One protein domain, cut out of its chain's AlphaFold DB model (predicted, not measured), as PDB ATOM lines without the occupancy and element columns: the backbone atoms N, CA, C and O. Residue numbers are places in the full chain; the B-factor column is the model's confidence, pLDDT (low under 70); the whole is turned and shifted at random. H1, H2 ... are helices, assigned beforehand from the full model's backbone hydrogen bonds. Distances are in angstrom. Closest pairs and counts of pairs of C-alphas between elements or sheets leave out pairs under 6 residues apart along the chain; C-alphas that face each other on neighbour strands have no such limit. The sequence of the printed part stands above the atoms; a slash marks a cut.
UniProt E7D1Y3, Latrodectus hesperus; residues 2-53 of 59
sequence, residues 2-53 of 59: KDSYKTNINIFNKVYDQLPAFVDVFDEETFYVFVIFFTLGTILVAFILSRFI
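This is residues 2 to 53 of the 59 residues of a protein of Latrodectus hesperus (UniProt E7D1Y3). What shape does the chain trace from its first printed residue? It makes a wide, open V: H1 is the shorter arm, H3 the longer one, and between them a short stretch with the four-residue helix H2 leads into the tip, where H3 begins. The arms have no contact with each other, and the space between them is empty. What is it made of? The printed part has 52 residues with three named helices, in the order H1, H2, H3, and no named strand; its class is all helix. How far does it spread? The whole is extended, with a radius of gyration of the C-alphas of 18.5 A, and its C-alphas span 51 by 33 by 12 A, only just flat.

What follows the first helix? H1, residues 2 to 18, is joined by a tight link of 3 residues to H2, residues 22 to 25, and the two are apart. A tight link of 2 residues then joins H2 to H3, residues 28 to 52, and these are apart too. Does any helix touch another? H1 touches no helix, and neither does H2 or H3; H1 and H3 are apart, with no C-alpha of the one within 8 A of the other. What do the backbone N and O atoms show? In H1 and H3 every O i to N i+4 pair is within hydrogen-bond range. H2 is too short for such a pair, and its 1 pair of O i and N i+3 is within range.

Where does H1 run? It measures 25.0 A from C-alpha 2 at (30.616, -16.916, -13.152) to C-alpha 18 at (45.308, -8.425, 5.199). Where is H2? It begins with Phe 22, whose C-alpha is at (39.684, -0.256, 12.114), and ends with Val 25; its first and last C-alphas are 5.2 A apart. Where does H3 run? It measures 36.0 A from C-alpha 28 at (38.696, 6.335, 20.093) to C-alpha 52 at (49.153, 28.544, -6.218), and it is the longest helix, with 25 residues.

How large is it? The two C-alphas farthest apart are those of Lys 2 and Arg 51, at 51.5 A, and the first and last printed C-alphas, those of Lys 2 and Ile 53, are 47.3 A apart. Which stretches stand free? Residues 2 to 21, of which 2 to 18 belong to H1, stand free, and so do residues 35 to 53, of which 35 to 52 belong to H3. Is the printed part whole, and how confident is the model? The printed part has no cut; its mean pLDDT is 88.5, and residues 2 to 3 are under 70.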
ATOM      1  N   LYS A   2      30.585 -16.509 -14.577       61.09
ATOM      2  CA  LYS A   2      30.616 -16.916 -13.152       61.09
ATOM      3  C   LYS A   2      32.032 -16.992 -12.549       61.09
ATOM      4  O   LYS A   2      32.197 -16.723 -11.364       61.09
ATOM      5  N   ASP A   3      33.042 -17.293 -13.365       68.94
ATOM      6  CA  ASP A   3      34.431 -17.435 -12.900       68.94
ATOM      7  C   ASP A   3      35.118 -16.092 -12.633       68.94
ATOM      8  O   ASP A   3      35.823 -15.961 -11.641       68.94
ATOM      9  N   SER A   4      34.826 -15.054 -13.425       71.12
ATOM     10  CA  SER A   4      35.372 -13.706 -13.199       71.12
ATOM     11  C   SER A   4      34.883 -13.103 -11.874       71.12
ATOM     12  O   SER A   4      35.671 -12.535 -11.124       71.12
ATOM     13  N   TYR A   5      33.609 -13.311 -11.525       78.44
ATOM     14  CA  TYR A   5      33.049 -12.872 -10.241       78.44
ATOM     15  C   TYR A   5      33.705 -13.579  -9.044       78.44
ATOM     16  O   TYR A   5      34.048 -12.934  -8.056       78.44
ATOM     17  N   LYS A   6      33.954 -14.893  -9.158       78.19
ATOM     18  CA  LYS A   6      34.674 -15.668  -8.135       78.19
ATOM     19  C   LYS A   6      36.119 -15.202  -7.973       78.19
ATOM     20  O   LYS A   6      36.580 -15.072  -6.844       78.19
ATOM     21  N   THR A   7      36.819 -14.925  -9.073       81.81
ATOM     22  CA  THR A   7      38.187 -14.392  -9.036       81.81
ATOM     23  C   THR A   7      38.232 -13.032  -8.350       81.81
ATOM     24  O   THR A   7      39.060 -12.836  -7.466       81.81
ATOM     25  N   ASN A   8      37.307 -12.127  -8.687       84.19
ATOM     26  CA  ASN A   8      37.225 -10.814  -8.052       84.19
ATOM     27  C   ASN A   8      36.965 -10.938  -6.545       84.19
ATOM     28  O   ASN A   8      37.718 -10.374  -5.759       84.19
ATOM     29  N   ILE A   9      35.984 -11.743  -6.123       87.06
ATOM     30  CA  ILE A   9      35.706 -11.991  -4.696       87.06
ATOM     31  C   ILE A   9      36.923 -12.549  -3.962       87.06
ATOM     32  O   ILE A   9      37.222 -12.119  -2.854       87.06
ATOM     33  N   ASN A  10      37.648 -13.487  -4.570       85.69
ATOM     34  CA  ASN A  10      38.796 -14.105  -3.918       85.69
ATOM     35  C   ASN A  10      39.960 -13.115  -3.730       85.69
ATOM     36  O   ASN A  10      40.718 -13.229  -2.773       85.69
ATOM     37  N   ILE A  11      40.098 -12.140  -4.633       86.31
ATOM     38  CA  ILE A  11      41.060 -11.038  -4.494       86.31
ATOM     39  C   ILE A  11      40.595 -10.069  -3.403       86.31
ATOM     40  O   ILE A  11      41.392  -9.719  -2.538       86.31
ATOM     41  N   PHE A  12      39.314  -9.692  -3.396       85.19
ATOM     42  CA  PHE A  12      38.743  -8.833  -2.356       85.19
ATOM     43  C   PHE A  12      38.913  -9.434  -0.961       85.19
ATOM     44  O   PHE A  12      39.407  -8.746  -0.079       85.19
ATOM     45  N   ASN A  13      38.596 -10.718  -0.775       83.69
ATOM     46  CA  ASN A  13      38.753 -11.393   0.513       83.69
ATOM     47  C   ASN A  13      40.217 -11.425   0.968       83.69
ATOM     48  O   ASN A  13      40.497 -11.116   2.114       83.69
ATOM     49  N   LYS A  14      41.166 -11.707   0.064       86.69
ATOM     50  CA  LYS A  14      42.598 -11.694   0.407       86.69
ATOM     51  C   LYS A  14      43.102 -10.321   0.837       86.69
ATOM     52  O   LYS A  14      43.923 -10.245   1.738       86.69
ATOM     53  N   VAL A  15      42.645  -9.255   0.181       85.19
ATOM     54  CA  VAL A  15      43.017  -7.884   0.557       85.19
ATOM     55  C   VAL A  15      42.352  -7.500   1.876       85.19
ATOM     56  O   VAL A  15      42.996  -6.898   2.725       85.19
ATOM     57  N   TYR A  16      41.090  -7.878   2.067       79.88
ATOM     58  CA  TYR A  16      40.344  -7.586   3.285       79.88
ATOM     59  C   TYR A  16      40.928  -8.309   4.506       79.88
ATOM     60  O   TYR A  16      41.103  -7.683   5.541       79.88
ATOM     61  N   ASP A  17      41.331  -9.576   4.362       83.88
ATOM     62  CA  ASP A  17      41.981 -10.362   5.422       83.88
ATOM     63  C   ASP A  17      43.362  -9.809   5.817       83.88
ATOM     64  O   ASP A  17      43.851 -10.069   6.915       83.88
ATOM     65  N   GLN A  18      44.022  -9.068   4.922       84.19
ATOM     66  CA  GLN A  18      45.308  -8.425   5.199       84.19
ATOM     67  C   GLN A  18      45.164  -7.062   5.874       84.19
ATOM     68  O   GLN A  18      46.149  -6.541   6.402       84.19
ATOM     69  N   LEU A  19      43.972  -6.467   5.832       87.25
ATOM     70  CA  LEU A  19      43.720  -5.187   6.466       87.25
ATOM     71  C   LEU A  19      43.295  -5.427   7.920       87.25
ATOM     72  O   LEU A  19      42.315  -6.132   8.159       87.25
ATOM     73  N   PRO A  20      44.010  -4.849   8.901       85.69
ATOM     74  CA  PRO A  20      43.573  -4.900  10.291       85.69
ATOM     75  C   PRO A  20      42.196  -4.248  10.438       85.69
ATOM     76  O   PRO A  20      41.837  -3.342   9.674       85.69
ATOM     77  N   ALA A  21      41.420  -4.690  11.432       85.19
ATOM     78  CA  ALA A  21      40.158  -4.032  11.714       85.19
ATOM     79  C   ALA A  21      40.431  -2.587  12.141       85.19
ATOM     80  O   ALA A  21      41.443  -2.282  12.765       85.19
ATOM     81  N   PHE A  22      39.516  -1.678  11.816       81.94
ATOM     82  CA  PHE A  22      39.684  -0.256  12.114       81.94
ATOM     83  C   PHE A  22      39.996   0.010  13.597       81.94
ATOM     84  O   PHE A  22      40.861   0.822  13.903       81.94
ATOM     85  N   VAL A  23      39.338  -0.728  14.493       85.81
ATOM     86  CA  VAL A  23      39.541  -0.653  15.949       85.81
ATOM     87  C   VAL A  23      40.884  -1.223  16.408       85.81
ATOM     88  O   VAL A  23      41.358  -0.856  17.472       85.81
ATOM     89  N   ASP A  24      41.516  -2.082  15.604       88.06
ATOM     90  CA  ASP A  24      42.869  -2.574  15.879       88.06
ATOM     91  C   ASP A  24      43.932  -1.541  15.467       88.06
ATOM     92  O   ASP A  24      45.074  -1.597  15.922       88.06
ATOM     93  N   VAL A  25      43.577  -0.607  14.575       88.25
ATOM     94  CA  VAL A  25      44.459   0.476  14.107       88.25
ATOM     95  C   VAL A  25      44.264   1.749  14.927       88.25
ATOM     96  O   VAL A  25      45.227   2.478  15.167       88.25
ATOM     97  N   PHE A  26      43.026   2.037  15.329       91.31
ATOM     98  CA  PHE A  26      42.657   3.272  15.999       91.31
ATOM     99  C   PHE A  26      41.814   3.017  17.245       91.31
ATOM    100  O   PHE A  26      40.686   2.529  17.159       91.31
ATOM    101  N   ASP A  27      42.323   3.503  18.373       92.56
ATOM    102  CA  ASP A  27      41.514   3.757  19.561       92.56
ATOM    103  C   ASP A  27      40.709   5.053  19.403       92.56
ATOM    104  O   ASP A  27      41.099   5.951  18.652       92.56
ATOM    105  N   GLU A  28      39.609   5.183  20.151       92.44
ATOM    106  CA  GLU A  28      38.696   6.335  20.093       92.44
ATOM    107  C   GLU A  28      39.432   7.682  20.235       92.44
ATOM    108  O   GLU A  28      39.278   8.580  19.404       92.44
ATOM    109  N   GLU A  29      40.302   7.801  21.240       94.44
ATOM    110  CA  GLU A  29      41.081   9.020  21.484       94.44
ATOM    111  C   GLU A  29      42.044   9.328  20.328       94.44
ATOM    112  O   GLU A  29      42.115  10.463  19.845       94.44
ATOM    113  N   THR A  30      42.751   8.307  19.835       94.00
ATOM    114  CA  THR A  30      43.719   8.458  18.740       94.00
ATOM    115  C   THR A  30      43.017   8.800  17.429       94.00
ATOM    116  O   THR A  30      43.524   9.612  16.651       94.00
ATOM    117  N   PHE A  31      41.823   8.250  17.196       94.44
ATOM    118  CA  PHE A  31      41.001   8.581  16.040       94.44
ATOM    119  C   PHE A  31      40.579  10.051  16.046       94.44
ATOM    120  O   PHE A  31      40.744  10.735  15.035       94.44
ATOM    121  N   TYR A  32      40.098  10.577  17.177       95.00
ATOM    122  CA  TYR A  32      39.723  11.990  17.261       95.00
ATOM    123  C   TYR A  32      40.915  12.915  17.018       95.00
ATOM    124  O   TYR A  32      40.807  13.874  16.250       95.00
ATOM    125  N   VAL A  33      42.072  12.601  17.607       95.94
ATOM    126  CA  VAL A  33      43.313  13.350  17.375       95.94
ATOM    127  C   VAL A  33      43.693  13.319  15.891       95.94
ATOM    128  O   VAL A  33      43.956  14.371  15.304       95.94
ATOM    129  N   PHE A  34      43.649  12.146  15.253       95.25
ATOM    130  CA  PHE A  34      43.904  11.998  13.821       95.25
ATOM    131  C   PHE A  34      42.959  12.861  12.979       95.25
ATOM    132  O   PHE A  34      43.430  13.620  12.135       95.25
ATOM    133  N   VAL A  35      41.646  12.799  13.219       96.50
ATOM    134  CA  VAL A  35      40.647  13.556  12.449       96.50
ATOM    135  C   VAL A  35      40.877  15.059  12.571       96.50
ATOM    136  O   VAL A  35      40.811  15.770  11.564       96.50
ATOM    137  N   ILE A  36      41.192  15.553  13.770       97.56
ATOM    138  CA  ILE A  36      41.478  16.973  13.997       97.56
ATOM    139  C   ILE A  36      42.704  17.401  13.185       97.56
ATOM    140  O   ILE A  36      42.618  18.344  12.396       97.56
ATOM    141  N   PHE A  37      43.831  16.698  13.321       97.75
ATOM    142  CA  PHE A  37      45.057  17.050  12.601       97.75
ATOM    143  C   PHE A  37      44.927  16.875  11.088       97.75
ATOM    144  O   PHE A  37      45.405  17.722  10.334       97.75
ATOM    145  N   PHE A  38      44.244  15.828  10.631       97.25
ATOM    146  CA  PHE A  38      43.974  15.594   9.216       97.25
ATOM    147  C   PHE A  38      43.113  16.712   8.617       97.25
ATOM    148  O   PHE A  38      43.416  17.224   7.537       97.25
ATOM    149  N   THR A  39      42.078  17.147   9.338       98.12
ATOM    150  CA  THR A  39      41.202  18.244   8.906       98.12
ATOM    151  C   THR A  39      41.964  19.565   8.860       98.12
ATOM    152  O   THR A  39      41.933  20.256   7.842       98.12
ATOM    153  N   LEU A  40      42.708  19.899   9.918       98.31
ATOM    154  CA  LEU A  40      43.540  21.105   9.960       98.31
ATOM    155  C   LEU A  40      44.609  21.098   8.859       98.31
ATOM    156  O   LEU A  40      44.806  22.110   8.187       98.31
ATOM    157  N   GLY A  41      45.253  19.954   8.626       97.75
ATOM    158  CA  GLY A  41      46.212  19.762   7.543       97.75
ATOM    159  C   GLY A  41      45.572  19.949   6.170       97.75
ATOM    160  O   GLY A  41      46.126  20.651   5.329       97.75
ATOM    161  N   THR A  42      44.373  19.408   5.959       97.50
ATOM    162  CA  THR A  42      43.617  19.582   4.711       97.50
ATOM    163  C   THR A  42      43.267  21.046   4.471       97.50
ATOM    164  O   THR A  42      43.462  21.541   3.363       97.50
ATOM    165  N   ILE A  43      42.814  21.770   5.499       97.19
ATOM    166  CA  ILE A  43      42.535  23.211   5.410       97.19
ATOM    167  C   ILE A  43      43.808  23.984   5.061       97.19
ATOM    168  O   ILE A  43      43.788  24.837   4.176       97.19
ATOM    169  N   LEU A  44      44.925  23.670   5.720       97.19
ATOM    170  CA  LEU A  44      46.214  24.305   5.464       97.19
ATOM    171  C   LEU A  44      46.655  24.062   4.016       97.19
ATOM    172  O   LEU A  44      46.995  25.010   3.311       97.19
ATOM    173  N   VAL A  45      46.589  22.817   3.542       95.88
ATOM    174  CA  VAL A  45      46.903  22.462   2.153       95.88
ATOM    175  C   VAL A  45      45.966  23.180   1.184       95.88
ATOM    176  O   VAL A  45      46.448  23.763   0.221       95.88
ATOM    177  N   ALA A  46      44.658  23.213   1.440       94.44
ATOM    178  CA  ALA A  46      43.695  23.925   0.604       94.44
ATOM    179  C   ALA A  46      43.993  25.431   0.540       94.44
ATOM    180  O   ALA A  46      43.923  26.030  -0.532       94.44
ATOM    181  N   PHE A  47      44.387  26.041   1.659       93.75
ATOM    182  CA  PHE A  47      44.779  27.446   1.713       93.75
ATOM    183  C   PHE A  47      46.068  27.715   0.930       93.75
ATOM    184  O   PHE A  47      46.135  28.663   0.146       93.75
ATOM    185  N   ILE A  48      47.079  26.857   1.090       93.81
ATOM    186  CA  ILE A  48      48.313  26.915   0.302       93.81
ATOM    187  C   ILE A  48      47.978  26.781  -1.185       93.81
ATOM    188  O   ILE A  48      48.360  27.639  -1.977       93.81
ATOM    189  N   LEU A  49      47.225  25.753  -1.573       92.06
ATOM    190  CA  LEU A  49      46.847  25.504  -2.961       92.06
ATOM    191  C   LEU A  49      46.010  26.641  -3.547       92.06
ATOM    192  O   LEU A  49      46.228  26.985  -4.701       92.06
ATOM    193  N   SER A  50      45.140  27.283  -2.767       89.50
ATOM    194  CA  SER A  50      44.398  28.480  -3.190       89.50
ATOM    195  C   SER A  50      45.327  29.611  -3.652       89.50
ATOM    196  O   SER A  50      45.028  30.320  -4.610       89.50
ATOM    197  N   ARG A  51      46.516  29.744  -3.044       83.56
ATOM    198  CA  ARG A  51      47.529  30.717  -3.480       83.56
ATOM    199  C   ARG A  51      48.226  30.323  -4.786       83.56
ATOM    200  O   ARG A  51      48.642  31.208  -5.530       83.56
ATOM    201  N   PHE A  52      48.398  29.031  -5.055       84.25
ATOM    202  CA  PHE A  52      49.153  28.544  -6.218       84.25
ATOM    203  C   PHE A  52      48.277  28.234  -7.432       84.25
ATOM    204  O   PHE A  52      48.726  28.362  -8.570       84.25
ATOM    205  N   ILE A  53      47.025  27.850  -7.209       82.94
ATOM    206  CA  ILE A  53      46.070  27.500  -8.251       82.94
ATOM    207  C   ILE A  53      45.201  28.728  -8.510       82.94
ATOM    208  O   ILE A  53      44.178  28.949  -7.866       82.94
TER     209      ILE A  53